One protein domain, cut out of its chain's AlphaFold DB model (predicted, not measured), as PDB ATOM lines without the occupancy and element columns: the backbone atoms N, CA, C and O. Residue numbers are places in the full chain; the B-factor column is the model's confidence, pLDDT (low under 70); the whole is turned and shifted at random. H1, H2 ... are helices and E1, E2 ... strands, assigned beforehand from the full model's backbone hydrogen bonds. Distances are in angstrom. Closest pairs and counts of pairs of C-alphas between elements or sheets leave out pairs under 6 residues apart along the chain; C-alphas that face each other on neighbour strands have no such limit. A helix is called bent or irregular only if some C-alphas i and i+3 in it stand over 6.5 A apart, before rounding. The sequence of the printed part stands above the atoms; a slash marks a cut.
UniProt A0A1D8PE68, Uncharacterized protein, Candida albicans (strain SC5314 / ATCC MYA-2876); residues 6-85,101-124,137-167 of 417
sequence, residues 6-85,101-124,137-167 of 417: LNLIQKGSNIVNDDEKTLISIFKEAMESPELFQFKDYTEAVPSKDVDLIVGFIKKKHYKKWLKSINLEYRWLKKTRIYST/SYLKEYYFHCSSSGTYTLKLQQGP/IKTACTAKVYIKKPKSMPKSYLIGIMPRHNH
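Overview. This is residues 6 to 85, 101 to 124 and 137 to 167 of the 417 residues of an uncharacterized protein of Candida albicans (strain SC5314 / ATCC MYA-2876) (UniProt A0A1D8PE68). One strongly twisted sheet of seven strands runs through the model, curling round helix H1 on one side, with the longer helix H3 packed on its other side. The short helix H2 is on the same face as H1, strands E7 and E6 pass nearest the middle, and the long loop of residues 111 to 124 is tied by a short pairing to the stretch after E7. The printed part has 135 residues, with three named helices and seven named strands in the order E1, E2, H1, H2, E3, H3, E4, E5, E6, E7, and its class is mixed, helices and strands. The mixed sheet has the order E2, E1, E3, E7, E6, E5, E4, in which the pair E1 and E3 is parallel and the other neighbours are antiparallel. The whole is compact, with a radius of gyration of the C-alphas of 14.4 A and spans of 43 by 32 by 32 A.

Along the chain. E1 covers residues 6 to 11, 12.5 A long, and begins at C-alpha 6 at (26.858, -14.899, 33.931). E2, residues 14 to 21, is 15.8 A from first to last C-alpha and bends by 68 degrees at residue 18. H1, residues 23 to 32, measures 14.4 A, and H2, residues 34 to 37, 5.3 A. E3, residues 53 to 59, is 19.1 A long. H3, residues 60 to 73, measures 20.1 A, beginning at C-alpha 60 at (10.662, -35.587, 31.312); it is irregular, with C-alphas 61 and 64 7.1 A apart. E4, residues 76 to 80, is 12.0 A long, and E5, residues 104 to 110, 19.2 A. E6, residues 142 to 148, is 19.7 A long. E7, residues 156 to 162, is 19.5 A long and ends at C-alpha 162 at (17.509, -16.629, 33.817).

Arrangement. E2 and E4 are the edge strands of the sheet. E1 and E2 form a hairpin, with N 9 and O 16 3.1 A apart, within hydrogen-bond range. E1 and E3 are parallel at 23 degrees, with N 55 and O 10 at 2.8 A. E3 and E7 are antiparallel at 160 degrees, with N 56 and O 159 at 3.0 A. E6 and E7 form a hairpin, with N 146 and O 160 at 2.8 A. E6 and E5 are antiparallel, with N 106 and O 145 at 2.9 A, and so are E5 and E4, with N 79 and O 107 at 2.8 A. The sheet curls round H1, whose closest C-alphas to E3 are those of Ala 30 and Gly 56, 7.3 A apart. H2 has a height over the sheet of 5.6 A and lies over none of its strands. H1 and H2 are close but not clearly touching; their closest C-alphas, those of Ala 30 and Phe 37, are 6.0 A apart. H3 is on the sheet, and its closest C-alphas to E7 are those of Lys 60 and Ser 156, 5.0 A apart. H3 is apart from H1 and from H2. Within hydrogen-bond range are 5 of 6 O i to N i+4 pairs in H1 and 8 of 10 in H3, while H2 is too short for such a pair.

Size, cuts and confidence. The two C-alphas farthest apart, those of Lys 138 and Ser 152, are 42.7 A apart. Residues 86 to 100 are not printed, with 13.1 A between C-alphas 85 and 101, and residues 125 to 136 are not printed, with 24.2 A between C-alphas 124 and 137. Of the links that are printed whole, the one from H2 to E3 is long, with 15 residues. Residues 117 to 118 pair antiparallel with residues 165 to 166. The mean pLDDT of the printed part is 73.6, and 47 residues are under 70, among them residues 72 to 85 and 108 to 124.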
ATOM      1  N   LEU A   6      27.607 -14.512  32.738       76.69
ATOM      2  CA  LEU A   6      26.858 -14.899  33.931       76.69
ATOM      3  C   LEU A   6      27.869 -15.316  34.985       76.69
ATOM      4  O   LEU A   6      28.791 -16.051  34.632       76.69
ATOM      5  N   ASN A   7      27.663 -14.893  36.231       75.09
ATOM      6  CA  ASN A   7      28.670 -15.040  37.267       75.09
ATOM      7  C   ASN A   7      28.271 -16.110  38.274       75.09
ATOM      8  O   ASN A   7      28.952 -17.123  38.426       75.09
ATOM      9  N   LEU A   8      27.116 -15.939  38.921       78.55
ATOM     10  CA  LEU A   8      26.654 -16.907  39.907       78.55
ATOM     11  C   LEU A   8      25.740 -17.934  39.243       78.55
ATOM     12  O   LEU A   8      24.588 -17.644  38.909       78.55
ATOM     13  N   ILE A   9      26.247 -19.150  39.049       80.95
ATOM     14  CA  ILE A   9      25.546 -20.200  38.310       80.95
ATOM     15  C   ILE A   9      25.230 -21.365  39.241       80.95
ATOM     16  O   ILE A   9      26.105 -21.970  39.859       80.95
ATOM     17  N   GLN A  10      23.952 -21.726  39.304       86.89
ATOM     18  CA  GLN A  10      23.511 -22.932  39.991       86.89
ATOM     19  C   GLN A  10      23.466 -24.092  38.997       86.89
ATOM     20  O   GLN A  10      22.625 -24.117  38.096       86.89
ATOM     21  N   LYS A  11      24.371 -25.053  39.178       88.71
ATOM     22  CA  LYS A  11      24.493 -26.295  38.413       88.71
ATOM     23  C   LYS A  11      23.785 -27.408  39.184       88.71
ATOM     24  O   LYS A  11      24.308 -27.933  40.164       88.71
ATOM     25  N   GLY A  12      22.557 -27.732  38.789       86.99
ATOM     26  CA  GLY A  12      21.723 -28.675  39.533       86.99
ATOM     27  C   GLY A  12      21.497 -28.207  40.977       86.99
ATOM     28  O   GLY A  12      20.966 -27.119  41.214       86.99
ATOM     29  N   SER A  13      21.916 -29.021  41.943       79.21
ATOM     30  CA  SER A  13      21.837 -28.692  43.375       79.21
ATOM     31  C   SER A  13      22.994 -27.827  43.894       79.21
ATOM     32  O   SER A  13      22.938 -27.380  45.037       79.21
ATOM     33  N   ASN A  14      24.045 -27.602  43.097       81.75
ATOM     34  CA  ASN A  14      25.267 -26.930  43.539       81.75
ATOM     35  C   ASN A  14      25.326 -25.495  43.008       81.75
ATOM     36  O   ASN A  14      25.153 -25.263  41.814       81.75
ATOM     37  N   ILE A  15      25.609 -24.526  43.878       75.60
ATOM     38  CA  ILE A  15      25.877 -23.140  43.477       75.60
ATOM     39  C   ILE A  15      27.388 -22.983  43.339       75.60
ATOM     40  O   ILE A  15      28.127 -23.294  44.269       75.60
ATOM     41  N   VAL A  16      27.837 -22.520  42.176       76.51
ATOM     42  CA  VAL A  16      29.254 -22.313  41.875       76.51
ATOM     43  C   VAL A  16      29.429 -20.883  41.382       76.51
ATOM     44  O   VAL A  16      28.655 -20.420  40.541       76.51
ATOM     45  N   ASN A  17      30.439 -20.187  41.907       72.86
ATOM     46  CA  ASN A  17      30.861 -18.927  41.315       72.86
ATOM     47  C   ASN A  17      31.671 -19.227  40.049       72.86
ATOM     48  O   ASN A  17      32.670 -19.942  40.106       72.86
ATOM     49  N   ASP A  18      31.194 -18.756  38.908       71.76
ATOM     50  CA  ASP A  18      31.705 -19.109  37.590       71.76
ATOM     51  C   ASP A  18      31.639 -17.859  36.709       71.76
ATOM     52  O   ASP A  18      30.833 -17.760  35.785       71.76
ATOM     53  N   ASP A  19      32.474 -16.885  37.091       64.59
ATOM     54  CA  ASP A  19      32.249 -15.442  36.952       64.59
ATOM     55  C   ASP A  19      31.973 -14.914  35.540       64.59
ATOM     56  O   ASP A  19      31.579 -13.769  35.410       64.59
ATOM     57  N   GLU A  20      32.157 -15.678  34.464       74.40
ATOM     58  CA  GLU A  20      32.018 -15.115  33.116       74.40
ATOM     59  C   GLU A  20      31.533 -16.090  32.041       74.40
ATOM     60  O   GLU A  20      31.805 -15.919  30.843       74.40
ATOM     61  N   LYS A  21      30.780 -17.128  32.414       81.82
ATOM     62  CA  LYS A  21      30.299 -18.077  31.406       81.82
ATOM     63  C   LYS A  21      29.072 -17.568  30.660       81.82
ATOM     64  O   LYS A  21      28.155 -16.962  31.203       81.82
ATOM     65  N   THR A  22      29.023 -17.870  29.365       81.64
ATOM     66  CA  THR A  22      27.831 -17.631  28.540       81.64
ATOM     67  C   THR A  22      26.850 -18.794  28.667       81.64
ATOM     68  O   THR A  22      27.257 -19.941  28.855       81.64
ATOM     69  N   LEU A  23      25.557 -18.536  28.446       82.30
ATOM     70  CA  LEU A  23      24.517 -19.576  28.436       82.30
ATOM     71  C   LEU A  23      24.888 -20.779  27.545       82.30
ATOM     72  O   LEU A  23      24.668 -21.926  27.918       82.30
ATOM     73  N   ILE A  24      25.480 -20.523  26.372       83.12
ATOM     74  CA  ILE A  24      25.896 -21.574  25.429       83.12
ATOM     75  C   ILE A  24      27.020 -22.424  26.020       83.12
ATOM     76  O   ILE A  24      26.953 -23.648  25.927       83.12
ATOM     77  N   SER A  25      28.031 -21.780  26.613       86.34
ATOM     78  CA  SER A  25      29.162 -22.465  27.246       86.34
ATOM     79  C   SER A  25      28.680 -23.393  28.360       86.34
ATOM     80  O   SER A  25      28.991 -24.578  28.364       86.34
ATOM     81  N   ILE A  26      27.792 -22.895  29.220       88.87
ATOM     82  CA  ILE A  26      27.242 -23.656  30.349       88.87
ATOM     83  C   ILE A  26      26.371 -24.815  29.865       88.87
ATOM     84  O   ILE A  26      26.421 -25.914  30.406       88.87
ATOM     85  N   PHE A  27      25.584 -24.610  28.807       89.72
ATOM     86  CA  PHE A  27      24.813 -25.697  28.201       89.72
ATOM     87  C   PHE A  27      25.696 -26.731  27.506       89.72
ATOM     88  O   PHE A  27      25.241 -27.855  27.308       89.72
ATOM     89  N   LYS A  28      26.902 -26.365  27.070       89.02
ATOM     90  CA  LYS A  28      27.877 -27.310  26.524       89.02
ATOM     91  C   LYS A  28      28.512 -28.112  27.660       89.02
ATOM     92  O   LYS A  28      28.457 -29.333  27.610       89.02
ATOM     93  N   GLU A  29      28.959 -27.440  28.714       90.79
ATOM     94  CA  GLU A  29      29.490 -28.064  29.931       90.79
ATOM     95  C   GLU A  29      28.486 -29.045  30.552       90.79
ATOM     96  O   GLU A  29      28.821 -30.193  30.816       90.79
ATOM     97  N   ALA A  30      27.212 -28.656  30.672       91.05
ATOM     98  CA  ALA A  30      26.162 -29.541  31.174       91.05
ATOM     99  C   ALA A  30      25.961 -30.800  30.315       91.05
ATOM    100  O   ALA A  30      25.485 -31.819  30.804       91.05
ATOM    101  N   MET A  31      26.282 -30.741  29.022       90.10
ATOM    102  CA  MET A  31      26.198 -31.898  28.129       90.10
ATOM    103  C   MET A  31      27.430 -32.800  28.217       90.10
ATOM    104  O   MET A  31      27.303 -33.985  27.917       90.10
ATOM    105  N   GLU A  32      28.584 -32.241  28.575       90.99
ATOM    106  CA  GLU A  32      29.857 -32.951  28.738       90.99
ATOM    107  C   GLU A  32      29.947 -33.629  30.112       90.99
ATOM    108  O   GLU A  32      30.411 -34.763  30.192       90.99
ATOM    109  N   SER A  33      29.410 -32.984  31.153       91.09
ATOM    110  CA  SER A  33      29.444 -33.446  32.548       91.09
ATOM    111  C   SER A  33      28.053 -33.418  33.200       91.09
ATOM    112  O   SER A  33      27.807 -32.642  34.129       91.09
ATOM    113  N   PRO A  34      27.083 -34.212  32.708       90.22
ATOM    114  CA  PRO A  34      25.692 -34.144  33.157       90.22
ATOM    115  C   PRO A  34      25.489 -34.429  34.648       90.22
ATOM    116  O   PRO A  34      24.528 -33.931  35.234       90.22
ATOM    117  N   GLU A  35      26.371 -35.210  35.268       89.38
ATOM    118  CA  GLU A  35      26.408 -35.518  36.699       89.38
ATOM    119  C   GLU A  35      26.500 -34.268  37.583       89.38
ATOM    120  O   GLU A  35      25.847 -34.220  38.623       89.38
ATOM    121  N   LEU A  36      27.204 -33.224  37.135       88.74
ATOM    122  CA  LEU A  36      27.354 -31.968  37.877       88.74
ATOM    123  C   LEU A  36      26.095 -31.087  37.830       88.74
ATOM    124  O   LEU A  36      25.977 -30.129  38.588       88.74
ATOM    125  N   PHE A  37      25.159 -31.397  36.931       92.40
ATOM    126  CA  PHE A  37      23.984 -30.576  36.628       92.40
ATOM    127  C   PHE A  37      22.667 -31.283  36.964       92.40
ATOM    128  O   PHE A  37      21.591 -30.833  36.561       92.40
ATOM    129  N   GLN A  38      22.706 -32.413  37.672       89.57
ATOM    130  CA  GLN A  38      21.482 -33.088  38.090       89.57
ATOM    131  C   GLN A  38      20.849 -32.359  39.274       89.57
ATOM    132  O   GLN A  38      21.508 -32.079  40.271       89.57
ATOM    133  N   PHE A  39      19.550 -32.083  39.173       87.85
ATOM    134  CA  PHE A  39      18.758 -31.760  40.354       87.85
ATOM    135  C   PHE A  39      18.471 -33.048  41.132       87.85
ATOM    136  O   PHE A  39      18.140 -34.069  40.516       87.85
ATOM    137  N   LYS A  40      18.535 -32.995  42.467       81.84
ATOM    138  CA  LYS A  40      18.106 -34.114  43.327       81.84
ATOM    139  C   LYS A  40      16.608 -34.360  43.167       81.84
ATOM    140  O   LYS A  40      16.175 -35.502  43.019       81.84
ATOM    141  N   ASP A  41      15.836 -33.277  43.117       81.13
ATOM    142  CA  ASP A  41      14.412 -33.278  42.786       81.13
ATOM    143  C   ASP A  41      14.036 -32.039  41.962       81.13
ATOM    144  O   ASP A  41      14.709 -31.010  41.993       81.13
ATOM    145  N   TYR A  42      12.927 -32.110  41.222       78.05
ATOM    146  CA  TYR A  42      12.439 -31.000  40.405       78.05
ATOM    147  C   TYR A  42      12.125 -29.740  41.229       78.05
ATOM    148  O   TYR A  42      12.049 -28.656  40.658       78.05
ATOM    149  N   THR A  43      11.940 -29.859  42.548       76.53
ATOM    150  CA  THR A  43      11.718 -28.726  43.457       76.53
ATOM    151  C   THR A  43      12.935 -27.816  43.609       76.53
ATOM    152  O   THR A  43      12.771 -26.677  44.026       76.53
ATOM    153  N   GLU A  44      14.141 -28.278  43.270       79.25
ATOM    154  CA  GLU A  44      15.365 -27.462  43.332       79.25
ATOM    155  C   GLU A  44      15.511 -26.508  42.142       79.25
ATOM    156  O   GLU A  44      16.276 -25.546  42.194       79.25
ATOM    157  N   ALA A  45      14.762 -26.745  41.065       80.77
ATOM    158  CA  ALA A  45      14.772 -25.920  39.867       80.77
ATOM    159  C   ALA A  45      13.913 -24.653  40.044       80.77
ATOM    160  O   ALA A  45      12.966 -24.422  39.287       80.77
ATOM    161  N   VAL A  46      14.223 -23.847  41.059       78.04
ATOM    162  CA  VAL A  46      13.487 -22.628  41.424       78.04
ATOM    163  C   VAL A  46      14.425 -21.420  41.526       78.04
ATOM    164  O   VAL A  46      15.501 -21.553  42.100       78.04
ATOM    165  N   PRO A  47      14.043 -20.239  40.999       72.79
ATOM    166  CA  PRO A  47      14.818 -19.002  41.099       72.79
ATOM    167  C   PRO A  47      15.336 -18.719  42.516       72.79
ATOM    168  O   PRO A  47      14.544 -18.485  43.433       72.79
ATOM    169  N   SER A  48      16.661 -18.700  42.671       69.29
ATOM    170  CA  SER A  48      17.357 -18.269  43.886       69.29
ATOM    171  C   SER A  48      17.706 -16.780  43.809       69.29
ATOM    172  O   SER A  48      17.885 -16.234  42.711       69.29
ATOM    173  N   LYS A  49      17.798 -16.120  44.974       64.79
ATOM    174  CA  LYS A  49      18.028 -14.673  45.062       64.79
ATOM    175  C   LYS A  49      19.332 -14.283  44.356       64.79
ATOM    176  O   LYS A  49      19.328 -13.439  43.473       64.79
ATOM    177  N   ASP A  50      20.426 -14.986  44.557       70.14
ATOM    178  CA  ASP A  50      21.702 -14.425  44.086       70.14
ATOM    179  C   ASP A  50      22.199 -15.042  42.773       70.14
ATOM    180  O   ASP A  50      23.181 -14.596  42.207       70.14
ATOM    181  N   VAL A  51      21.476 -16.028  42.230       77.11
ATOM    182  CA  VAL A  51      21.917 -16.824  41.071       77.11
ATOM    183  C   VAL A  51      21.488 -16.195  39.741       77.11
ATOM    184  O   VAL A  51      20.292 -16.036  39.493       77.11
ATOM    185  N   ASP A  52      22.428 -15.893  38.852       78.89
ATOM    186  CA  ASP A  52      22.172 -15.339  37.513       78.89
ATOM    187  C   ASP A  52      21.527 -16.355  36.563       78.89
ATOM    188  O   ASP A  52      20.657 -16.019  35.752       78.89
ATOM    189  N   LEU A  53      21.949 -17.616  36.671       85.41
ATOM    190  CA  LEU A  53      21.432 -18.725  35.879       85.41
ATOM    191  C   LEU A  53      21.320 -19.988  36.719       85.41
ATOM    192  O   LEU A  53      22.295 -20.471  37.288       85.41
ATOM    193  N   ILE A  54      20.135 -20.584  36.689       88.74
ATOM    194  CA  ILE A  54      19.931 -21.948  37.168       88.74
ATOM    195  C   ILE A  54      19.916 -22.861  35.964       88.74
ATOM    196  O   ILE A  54      19.131 -22.653  35.040       88.74
ATOM    197  N   VAL A  55      20.748 -23.889  35.975       91.34
ATOM    198  CA  VAL A  55      20.871 -24.840  34.881       91.34
ATOM    199  C   VAL A  55      20.906 -26.255  35.428       91.34
ATOM    200  O   VAL A  55      21.620 -26.560  36.378       91.34
ATOM    201  N   GLY A  56      20.130 -27.143  34.821       93.28
ATOM    202  CA  GLY A  56      20.165 -28.534  35.236       93.28
ATOM    203  C   GLY A  56      19.206 -29.445  34.500       93.28
ATOM    204  O   GLY A  56      18.380 -29.018  33.687       93.28
ATOM    205  N   PHE A  57      19.334 -30.736  34.784       93.96
ATOM    206  CA  PHE A  57      18.532 -31.775  34.159       93.96
ATOM    207  C   PHE A  57      17.277 -32.087  34.964       93.96
ATOM    208  O   PHE A  57      17.341 -32.513  36.113       93.96
ATOM    209  N   ILE A  58      16.122 -31.985  34.306       91.93
ATOM    210  CA  ILE A  58      14.833 -32.444  34.831       91.93
ATOM    211  C   ILE A  58      14.365 -33.652  34.023       91.93
ATOM    212  O   ILE A  58      14.295 -33.615  32.791       91.93
ATOM    213  N   LYS A  59      13.973 -34.732  34.706       91.65
ATOM    214  CA  LYS A  59      13.363 -35.897  34.044       91.65
ATOM    215  C   LYS A  59      12.067 -35.473  33.350       91.65
ATOM    216  O   LYS A  59      11.213 -34.818  33.948       91.65
ATOM    217  N   LYS A  60      11.850 -35.931  32.117       89.52
ATOM    218  CA  LYS A  60      10.662 -35.587  31.312       89.52
ATOM    219  C   LYS A  60       9.338 -35.818  32.036       89.52
ATOM    220  O   LYS A  60       8.432 -35.000  31.909       89.52
ATOM    221  N   LYS A  61       9.251 -36.901  32.817       89.97
ATOM    222  CA  LYS A  61       8.063 -37.239  33.615       89.97
ATOM    223  C   LYS A  61       7.709 -36.176  34.665       89.97
ATOM    224  O   LYS A  61       6.539 -36.011  34.980       89.97
ATOM    225  N   HIS A  62       8.694 -35.427  35.166       88.72
ATOM    226  CA  HIS A  62       8.492 -34.367  36.159       88.72
ATOM    227  C   HIS A  62       8.369 -32.977  35.535       88.72
ATOM    228  O   HIS A  62       7.782 -32.093  36.145       88.72
ATOM    229  N   TYR A  63       8.851 -32.784  34.306       87.62
ATOM    230  CA  TYR A  63       8.902 -31.473  33.659       87.62
ATOM    231  C   TYR A  63       7.546 -30.753  33.599       87.62
ATOM    232  O   TYR A  63       7.470 -29.579  33.941       87.62
ATOM    233  N   LYS A  64       6.464 -31.441  33.198       84.18
ATOM    234  CA  LYS A  64       5.126 -30.817  33.149       84.18
ATOM    235  C   LYS A  64       4.664 -30.360  34.537       84.18
ATOM    236  O   LYS A  64       4.136 -29.261  34.668       84.18
ATOM    237  N   LYS A  65       4.892 -31.194  35.560       82.70
ATOM    238  CA  LYS A  65       4.541 -30.901  36.956       82.70
ATOM    239  C   LYS A  65       5.348 -29.714  37.480       82.70
ATOM    240  O   LYS A  65       4.767 -28.781  38.018       82.70
ATOM    241  N   TRP A  66       6.658 -29.723  37.249       86.55
ATOM    242  CA  TRP A  66       7.561 -28.632  37.601       86.55
ATOM    243  C   TRP A  66       7.154 -27.313  36.942       86.55
ATOM    244  O   TRP A  66       6.965 -26.321  37.636       86.55
ATOM    245  N   LEU A  67       6.944 -27.313  35.621       82.79
ATOM    246  CA  LEU A  67       6.584 -26.102  34.883       82.79
ATOM    247  C   LEU A  67       5.247 -25.520  35.366       82.79
ATOM    248  O   LEU A  67       5.083 -24.306  35.421       82.79
ATOM    249  N   LYS A  68       4.288 -26.379  35.733       75.91
ATOM    250  CA  LYS A  68       3.034 -25.938  36.356       75.91
ATOM    251  C   LYS A  68       3.292 -25.339  37.745       75.91
ATOM    252  O   LYS A  68       2.790 -24.256  38.017       75.91
ATOM    253  N   SER A  69       4.103 -26.000  38.576       72.56
ATOM    254  CA  SER A  69       4.459 -25.533  39.929       72.56
ATOM    255  C   SER A  69       5.129 -24.164  39.898       72.56
ATOM    256  O   SER A  69       4.656 -23.246  40.552       72.56
ATOM    257  N   ILE A  70       6.173 -23.992  39.083       74.64
ATOM    258  CA  ILE A  70       6.923 -22.733  39.014       74.64
ATOM    259  C   ILE A  70       6.055 -21.586  38.481       74.64
ATOM    260  O   ILE A  70       6.115 -20.475  38.996       74.64
ATOM    261  N   ASN A  71       5.179 -21.853  37.505       71.39
ATOM    262  CA  ASN A  71       4.269 -20.827  37.002       71.39
ATOM    263  C   ASN A  71       3.249 -20.388  38.055       71.39
ATOM    264  O   ASN A  71       2.952 -19.199  38.133       71.39
ATOM    265  N   LEU A  72       2.738 -21.324  38.860       64.04
ATOM    266  CA  LEU A  72       1.819 -21.024  39.960       64.04
ATOM    267  C   LEU A  72       2.531 -20.270  41.087       64.04
ATOM    268  O   LEU A  72       2.078 -19.203  41.493       64.04
ATOM    269  N   GLU A  73       3.673 -20.785  41.545       65.83
ATOM    270  CA  GLU A  73       4.442 -20.221  42.657       65.83
ATOM    271  C   GLU A  73       4.939 -18.802  42.371       65.83
ATOM    272  O   GLU A  73       5.017 -17.989  43.287       65.83
ATOM    273  N   TYR A  74       5.243 -18.472  41.113       66.74
ATOM    274  CA  TYR A  74       5.761 -17.155  40.737       66.74
ATOM    275  C   TYR A  74       4.770 -16.304  39.915       66.74
ATOM    276  O   TYR A  74       5.145 -15.225  39.454       66.74
ATOM    277  N   ARG A  75       3.520 -16.763  39.711       60.81
ATOM    278  CA  ARG A  75       2.503 -16.152  38.813       60.81
ATOM    279  C   ARG A  75       3.091 -15.672  37.482       60.81
ATOM    280  O   ARG A  75       2.835 -14.558  37.009       60.81
ATOM    281  N   TRP A  76       3.916 -16.523  36.887       68.00
ATOM    282  CA  TRP A  76       4.551 -16.254  35.611       68.00
ATOM    283  C   TRP A  76       3.545 -16.429  34.470       68.00
ATOM    284  O   TRP A  76       3.099 -17.537  34.176       68.00
ATOM    285  N   LEU A  77       3.217 -15.331  33.791       60.06
ATOM    286  CA  LEU A  77       2.425 -15.353  32.565       60.06
ATOM    287  C   LEU A  77       3.323 -15.769  31.404       60.06
ATOM    288  O   LEU A  77       4.306 -15.097  31.078       60.06
ATOM    289  N   LYS A  78       2.995 -16.906  30.794       62.83
ATOM    290  CA  LYS A  78       3.749 -17.483  29.685       62.83
ATOM    291  C   LYS A  78       3.460 -16.714  28.397       62.83
ATOM    292  O   LYS A  78       2.375 -16.838  27.839       62.83
ATOM    293  N   LYS A  79       4.468 -16.038  27.850       61.52
ATOM    294  CA  LYS A  79       4.498 -15.632  26.442       61.52
ATOM    295  C   LYS A  79       5.372 -16.604  25.662       61.52
ATOM    296  O   LYS A  79       6.568 -16.766  25.916       61.52
ATOM    297  N   THR A  80       4.758 -17.301  24.715       52.56
ATOM    298  CA  THR A  80       5.476 -18.197  23.811       52.56
ATOM    299  C   THR A  80       5.997 -17.393  22.631       52.56
ATOM    300  O   THR A  80       5.205 -16.911  21.833       52.56
ATOM    301  N   ARG A  81       7.321 -17.291  22.481       45.91
ATOM    302  CA  ARG A  81       7.928 -16.962  21.188       45.91
ATOM    303  C   ARG A  81       8.401 -18.279  20.592       45.91
ATOM    304  O   ARG A  81       9.477 -18.774  20.913       45.91
ATOM    305  N   ILE A  82       7.524 -18.924  19.830       37.52
ATOM    306  CA  ILE A  82       7.881 -20.145  19.112       37.52
ATOM    307  C   ILE A  82       8.565 -19.678  17.834       37.52
ATOM    308  O   ILE A  82       7.919 -19.087  16.978       37.52
ATOM    309  N   TYR A  83       9.870 -19.911  17.709       40.06
ATOM    310  CA  TYR A  83      10.518 -19.844  16.404       40.06
ATOM    311  C   TYR A  83       9.997 -21.030  15.589       40.06
ATOM    312  O   TYR A  83      10.542 -22.131  15.667       40.06
ATOM    313  N   SER A  84       8.887 -20.845  14.873       31.10
ATOM    314  CA  SER A  84       8.480 -21.791  13.845       31.10
ATOM    315  C   SER A  84       9.452 -21.632  12.688       31.10
ATOM    316  O   SER A  84       9.426 -20.643  11.962       31.10
ATOM    317  N   THR A  85      10.341 -22.604  12.511       30.35
ATOM    318  CA  THR A  85      11.044 -22.788  11.242       30.35
ATOM    319  C   THR A  85      10.043 -23.351  10.236       30.35
ATOM    320  O   THR A  85      10.089 -24.536   9.913       30.35
ATOM    321  N   SER A 101      19.969 -23.065  19.147       63.88
ATOM    322  CA  SER A 101      20.688 -24.003  20.022       63.88
ATOM    323  C   SER A 101      19.765 -24.730  21.015       63.88
ATOM    324  O   SER A 101      20.209 -25.643  21.718       63.88
ATOM    325  N   TYR A 102      18.492 -24.328  21.073       67.88
ATOM    326  CA  TYR A 102      17.503 -24.735  22.064       67.88
ATOM    327  C   TYR A 102      16.245 -25.273  21.380       67.88
ATOM    328  O   TYR A 102      15.921 -24.919  20.254       67.88
ATOM    329  N   LEU A 103      15.520 -26.153  22.066       69.67
ATOM    330  CA  LEU A 103      14.237 -26.657  21.579       69.67
ATOM    331  C   LEU A 103      13.136 -25.606  21.758       69.67
ATOM    332  O   LEU A 103      12.285 -25.457  20.890       69.67
ATOM    333  N   LYS A 104      13.123 -24.941  22.919       78.10
ATOM    334  CA  LYS A 104      12.092 -23.984  23.335       78.10
ATOM    335  C   LYS A 104      12.725 -22.854  24.142       78.10
ATOM    336  O   LYS A 104      13.584 -23.111  24.987       78.10
ATOM    337  N   GLU A 105      12.248 -21.639  23.904       76.71
ATOM    338  CA  GLU A 105      12.490 -20.466  24.741       76.71
ATOM    339  C   GLU A 105      11.132 -19.939  25.217       76.71
ATOM    340  O   GLU A 105      10.212 -19.732  24.420       76.71
ATOM    341  N   TYR A 106      10.988 -19.766  26.525       75.57
ATOM    342  CA  TYR A 106       9.794 -19.205  27.138       75.57
ATOM    343  C   TYR A 106      10.120 -17.875  27.795       75.57
ATOM    344  O   TYR A 106      11.127 -17.750  28.495       75.57
ATOM    345  N   TYR A 107       9.234 -16.909  27.583       70.69
ATOM    346  CA  TYR A 107       9.286 -15.605  28.217       70.69
ATOM    347  C   TYR A 107       8.185 -15.567  29.260       70.69
ATOM    348  O   TYR A 107       7.021 -15.825  28.958       70.69
ATOM    349  N   PHE A 108       8.562 -15.276  30.492       65.52
ATOM    350  CA  PHE A 108       7.640 -15.253  31.609       65.52
ATOM    351  C   PHE A 108       7.561 -13.859  32.171       65.52
ATOM    352  O   PHE A 108       8.581 -13.315  32.568       65.52
ATOM    353  N   HIS A 109       6.361 -13.303  32.204       61.12
ATOM    354  CA  HIS A 109       6.083 -12.002  32.786       61.12
ATOM    355  C   HIS A 109       5.508 -12.192  34.188       61.12
ATOM    356  O   HIS A 109       4.476 -12.836  34.364       61.12
ATOM    357  N   CYS A 110       6.179 -11.641  35.192       58.61
ATOM    358  CA  CYS A 110       5.688 -11.628  36.564       58.61
ATOM    359  C   CYS A 110       4.584 -10.578  36.725       58.61
ATOM    360  O   CYS A 110       4.836  -9.396  36.529       58.61
ATOM    361  N   SER A 111       3.372 -10.995  37.087       53.14
ATOM    362  CA  SER A 111       2.259 -10.069  37.368       53.14
ATOM    363  C   SER A 111       2.206  -9.607  38.832       53.14
ATOM    364  O   SER A 111       1.225  -8.997  39.254       53.14
ATOM    365  N   SER A 112       3.228  -9.922  39.632       50.56
ATOM    366  CA  SER A 112       3.282  -9.552  41.045       50.56
ATOM    367  C   SER A 112       3.389  -8.042  41.223       50.56
ATOM    368  O   SER A 112       4.378  -7.438  40.819       50.56
ATOM    369  N   SER A 113       2.420  -7.451  41.920       47.11
ATOM    370  CA  SER A 113       2.614  -6.177  42.604       47.11
ATOM    371  C   SER A 113       3.440  -6.406  43.876       47.11
ATOM    372  O   SER A 113       3.157  -7.325  44.651       47.11
ATOM    373  N   GLY A 114       4.490  -5.608  44.083       47.79
ATOM    374  CA  GLY A 114       5.313  -5.672  45.293       47.79
ATOM    375  C   GLY A 114       6.733  -5.142  45.118       47.79
ATOM    376  O   GLY A 114       7.183  -4.844  44.014       47.79
ATOM    377  N   THR A 115       7.439  -5.034  46.239       48.23
ATOM    378  CA  THR A 115       8.856  -4.672  46.306       48.23
ATOM    379  C   THR A 115       9.727  -5.902  46.044       48.23
ATOM    380  O   THR A 115       9.585  -6.921  46.720       48.23
ATOM    381  N   TYR A 116      10.646  -5.818  45.087       54.03
ATOM    382  CA  TYR A 116      11.600  -6.885  44.772       54.03
ATOM    383  C   TYR A 116      13.014  -6.317  44.696       54.03
ATOM    384  O   TYR A 116      13.226  -5.129  44.446       54.03
ATOM    385  N   THR A 117      13.994  -7.190  44.907       53.73
ATOM    386  CA  THR A 117      15.404  -6.838  44.765       53.73
ATOM    387  C   THR A 117      15.789  -7.002  43.299       53.73
ATOM    388  O   THR A 117      15.711  -8.106  42.743       53.73
ATOM    389  N   LEU A 118      16.172  -5.899  42.649       54.08
ATOM    390  CA  LEU A 118      16.788  -5.953  41.327       54.08
ATOM    391  C   LEU A 118      18.146  -6.652  41.482       54.08
ATOM    392  O   LEU A 118      18.926  -6.261  42.349       54.08
ATOM    393  N   LYS A 119      18.432  -7.687  40.680       56.25
ATOM    394  CA  LYS A 119      19.778  -8.276  40.670       56.25
ATOM    395  C   LYS A 119      20.756  -7.205  40.201       56.25
ATOM    396  O   LYS A 119      20.534  -6.602  39.146       56.25
ATOM    397  N   LEU A 120      21.809  -6.959  40.978       49.49
ATOM    398  CA  LEU A 120      22.934  -6.160  40.509       49.49
ATOM    399  C   LEU A 120      23.519  -6.905  39.305       49.49
ATOM    400  O   LEU A 120      24.058  -7.993  39.465       49.49
ATOM    401  N   GLN A 121      23.393  -6.356  38.098       46.76
ATOM    402  CA  GLN A 121      24.250  -6.818  37.012       46.76
ATOM    403  C   GLN A 121      25.640  -6.277  37.328       46.76
ATOM    404  O   GLN A 121      25.861  -5.081  37.188       46.76
ATOM    405  N   GLN A 122      26.547  -7.119  37.811       41.21
ATOM    406  CA  GLN A 122      27.961  -6.764  37.891       41.21
ATOM    407  C   GLN A 122      28.614  -7.151  36.563       41.21
ATOM    408  O   GLN A 122      28.492  -8.282  36.109       41.21
ATOM    409  N   GLY A 123      29.232  -6.184  35.890       46.43
ATOM    410  CA  GLY A 123      29.943  -6.407  34.633       46.43
ATOM    411  C   GLY A 123      30.102  -5.117  33.826       46.43
ATOM    412  O   GLY A 123      29.343  -4.172  34.031       46.43
ATOM    413  N   PRO A 124      31.057  -5.049  32.884       44.24
ATOM    414  CA  PRO A 124      31.299  -3.843  32.086       44.24
ATOM    415  C   PRO A 124      30.074  -3.406  31.258       44.24
ATOM    416  O   PRO A 124      29.917  -2.222  30.971       44.24
ATOM    417  N   ILE A 137       8.377  -1.568  40.382       38.09
ATOM    418  CA  ILE A 137       8.204  -1.600  38.924       38.09
ATOM    419  C   ILE A 137       6.796  -2.136  38.676       38.09
ATOM    420  O   ILE A 137       6.426  -3.225  39.114       38.09
ATOM    421  N   LYS A 138       6.013  -1.343  37.945       41.66
ATOM    422  CA  LYS A 138       4.743  -1.760  37.344       41.66
ATOM    423  C   LYS A 138       4.955  -2.814  36.244       41.66
ATOM    424  O   LYS A 138       3.999  -3.415  35.769       41.66
ATOM    425  N   THR A 139       6.195  -3.020  35.793       41.77
ATOM    426  CA  THR A 139       6.506  -3.769  34.574       41.77
ATOM    427  C   THR A 139       6.956  -5.194  34.867       41.77
ATOM    428  O   THR A 139       7.923  -5.467  35.572       41.77
ATOM    429  N   ALA A 140       6.225  -6.142  34.294       47.60
ATOM    430  CA  ALA A 140       6.363  -7.548  34.596       47.60
ATOM    431  C   ALA A 140       7.803  -8.078  34.471       47.60
ATOM    432  O   ALA A 140       8.383  -8.051  33.383       47.60
ATOM    433  N   CYS A 141       8.363  -8.614  35.566       55.70
ATOM    434  CA  CYS A 141       9.688  -9.238  35.562       55.70
ATOM    435  C   CYS A 141       9.753 -10.314  34.484       55.70
ATOM    436  O   CYS A 141       9.081 -11.339  34.601       55.70
ATOM    437  N   THR A 142      10.577 -10.097  33.462       62.58
ATOM    438  CA  THR A 142      10.779 -11.070  32.394       62.58
ATOM    439  C   THR A 142      11.803 -12.108  32.824       62.58
ATOM    440  O   THR A 142      13.000 -11.837  32.731       62.58
ATOM    441  N   ALA A 143      11.371 -13.277  33.283       74.49
ATOM    442  CA  ALA A 143      12.253 -14.437  33.357       74.49
ATOM    443  C   ALA A 143      12.315 -15.118  31.983       74.49
ATOM    444  O   ALA A 143      11.324 -15.150  31.246       74.49
ATOM    445  N   LYS A 144      13.483 -15.657  31.628       81.91
ATOM    446  CA  LYS A 144      13.642 -16.478  30.422       81.91
ATOM    447  C   LYS A 144      13.936 -17.910  30.817       81.91
ATOM    448  O   LYS A 144      14.802 -18.149  31.655       81.91
ATOM    449  N   VAL A 145      13.228 -18.852  30.203       85.71
ATOM    450  CA  VAL A 145      13.485 -20.282  30.387       85.71
ATOM    451  C   VAL A 145      13.868 -20.899  29.055       85.71
ATOM    452  O   VAL A 145      13.096 -20.889  28.096       85.71
ATOM    453  N   TYR A 146      15.060 -21.471  29.030       87.95
ATOM    454  CA  TYR A 146      15.651 -22.188  27.914       87.95
ATOM    455  C   TYR A 146      15.514 -23.679  28.136       87.95
ATOM    456  O   TYR A 146      15.751 -24.174  29.236       87.95
ATOM    457  N   ILE A 147      15.148 -24.408  27.087       89.01
ATOM    458  CA  ILE A 147      14.953 -25.851  27.178       89.01
ATOM    459  C   ILE A 147      15.605 -26.524  25.998       89.01
ATOM    460  O   ILE A 147      15.350 -26.181  24.842       89.01
ATOM    461  N   LYS A 148      16.397 -27.550  26.289       89.45
ATOM    462  CA  LYS A 148      17.056 -28.385  25.293       89.45
ATOM    463  C   LYS A 148      16.749 -29.855  25.559       89.45
ATOM    464  O   LYS A 148      16.675 -30.303  26.702       89.45
ATOM    465  N   LYS A 149      16.557 -30.618  24.479       88.53
ATOM    466  CA  LYS A 149      16.433 -32.079  24.526       88.53
ATOM    467  C   LYS A 149      17.794 -32.694  24.166       88.53
ATOM    468  O   LYS A 149      18.123 -32.726  22.980       88.53
ATOM    469  N   PRO A 150      18.591 -33.145  25.145       86.47
ATOM    470  CA  PRO A 150      19.852 -33.838  24.878       86.47
ATOM    471  C   PRO A 150      19.615 -35.140  24.096       86.47
ATOM    472  O   PRO A 150      18.681 -35.886  24.399       86.47
ATOM    473  N   LYS A 151      20.468 -35.431  23.102       85.05
ATOM    474  CA  LYS A 151      20.454 -36.727  22.394       85.05
ATOM    475  C   LYS A 151      20.938 -37.865  23.299       85.05
ATOM    476  O   LYS A 151      20.330 -38.926  23.295       85.05
ATOM    477  N   SER A 152      21.971 -37.607  24.105       85.70
ATOM    478  CA  SER A 152      22.563 -38.556  25.060       85.70
ATOM    479  C   SER A 152      21.628 -38.926  26.217       85.70
ATOM    480  O   SER A 152      21.705 -40.029  26.740       85.70
ATOM    481  N   MET A 153      20.705 -38.037  26.602       87.95
ATOM    482  CA  MET A 153      19.785 -38.254  27.727       87.95
ATOM    483  C   MET A 153      18.317 -38.094  27.302       87.95
ATOM    484  O   MET A 153      17.625 -37.168  27.733       87.95
ATOM    485  N   PRO A 154      17.770 -39.012  26.485       87.57
ATOM    486  CA  PRO A 154      16.449 -38.852  25.881       87.57
ATOM    487  C   PRO A 154      15.299 -38.811  26.898       87.57
ATOM    488  O   PRO A 154      14.199 -38.389  26.537       87.57
ATOM    489  N   LYS A 155      15.520 -39.226  28.153       91.88
ATOM    490  CA  LYS A 155      14.531 -39.203  29.246       91.88
ATOM    491  C   LYS A 155      14.550 -37.912  30.078       91.88
ATOM    492  O   LYS A 155      13.711 -37.767  30.968       91.88
ATOM    493  N   SER A 156      15.420 -36.958  29.752       91.42
ATOM    494  CA  SER A 156      15.574 -35.697  30.482       91.42
ATOM    495  C   SER A 156      15.479 -34.483  29.557       91.42
ATOM    496  O   SER A 156      15.647 -34.580  28.340       91.42
ATOM    497  N   TYR A 157      15.173 -33.332  30.145       92.69
ATOM    498  CA  TYR A 157      15.351 -32.016  29.547       92.69
ATOM    499  C   TYR A 157      16.455 -31.288  30.299       92.69
ATOM    500  O   TYR A 157      16.484 -31.332  31.525       92.69
ATOM    501  N   LEU A 158      17.325 -30.609  29.558       93.50
ATOM    502  CA  LEU A 158      18.218 -29.607  30.121       93.50
ATOM    503  C   LEU A 158      17.458 -28.284  30.139       93.50
ATOM    504  O   LEU A 158      16.994 -27.833  29.084       93.50
ATOM    505  N   ILE A 159      17.301 -27.704  31.322       91.57
ATOM    506  CA  ILE A 159      16.648 -26.413  31.510       91.57
ATOM    507  C   ILE A 159      17.672 -25.358  31.928       91.57
ATOM    508  O   ILE A 159      18.648 -25.677  32.601       91.57
ATOM    509  N   GLY A 160      17.436 -24.114  31.526       90.08
ATOM    510  CA  GLY A 160      18.186 -22.937  31.956       90.08
ATOM    511  C   GLY A 160      17.214 -21.820  32.304       90.08
ATOM    512  O   GLY A 160      16.428 -21.426  31.447       90.08
ATOM    513  N   ILE A 161      17.230 -21.322  33.534       87.37
ATOM    514  CA  ILE A 161      16.344 -20.264  34.023       87.37
ATOM    515  C   ILE A 161      17.196 -19.031  34.288       87.37
ATOM    516  O   ILE A 161      18.086 -19.073  35.132       87.37
ATOM    517  N   MET A 162      16.893 -17.938  33.596       82.92
ATOM    518  CA  MET A 162      17.509 -16.629  33.817       82.92
ATOM    519  C   MET A 162      16.480 -15.695  34.464       82.92
ATOM    520  O   MET A 162      15.699 -15.050  33.746       82.92
ATOM    521  N   PRO A 163      16.400 -15.652  35.806       73.32
ATOM    522  CA  PRO A 163      15.529 -14.716  36.499       73.32
ATOM    523  C   PRO A 163      16.113 -13.302  36.418       73.32
ATOM    524  O   PRO A 163      17.251 -13.066  36.806       73.32
ATOM    525  N   ARG A 164      15.326 -12.337  35.931       63.28
ATOM    526  CA  ARG A 164      15.755 -10.930  35.857       63.28
ATOM    527  C   ARG A 164      15.621 -10.198  37.196       63.28
ATOM    528  O   ARG A 164      16.412  -9.308  37.483       63.28
ATOM    529  N   HIS A 165      14.649 -10.589  38.017       60.30
ATOM    530  CA  HIS A 165      14.432 -10.071  39.367       60.30
ATOM    531  C   HIS A 165      14.211 -11.227  40.347       60.30
ATOM    532  O   HIS A 165      13.718 -12.292  39.962       60.30
ATOM    533  N   ASN A 166      14.534 -10.986  41.620       56.38
ATOM    534  CA  ASN A 166      14.272 -11.924  42.706       56.38
ATOM    535  C   ASN A 166      13.066 -11.480  43.503       56.38
ATOM    536  O   ASN A 166      13.166 -10.688  44.440       56.38
ATOM    537  N   HIS A 167      11.921 -12.030  43.153       56.78
ATOM    538  CA  HIS A 167      10.791 -12.050  44.065       56.78
ATOM    539  C   HIS A 167      10.855 -13.398  44.783       56.78
ATOM    540  O   HIS A 167      11.083 -14.418  44.120       56.78
TER     541      HIS A 167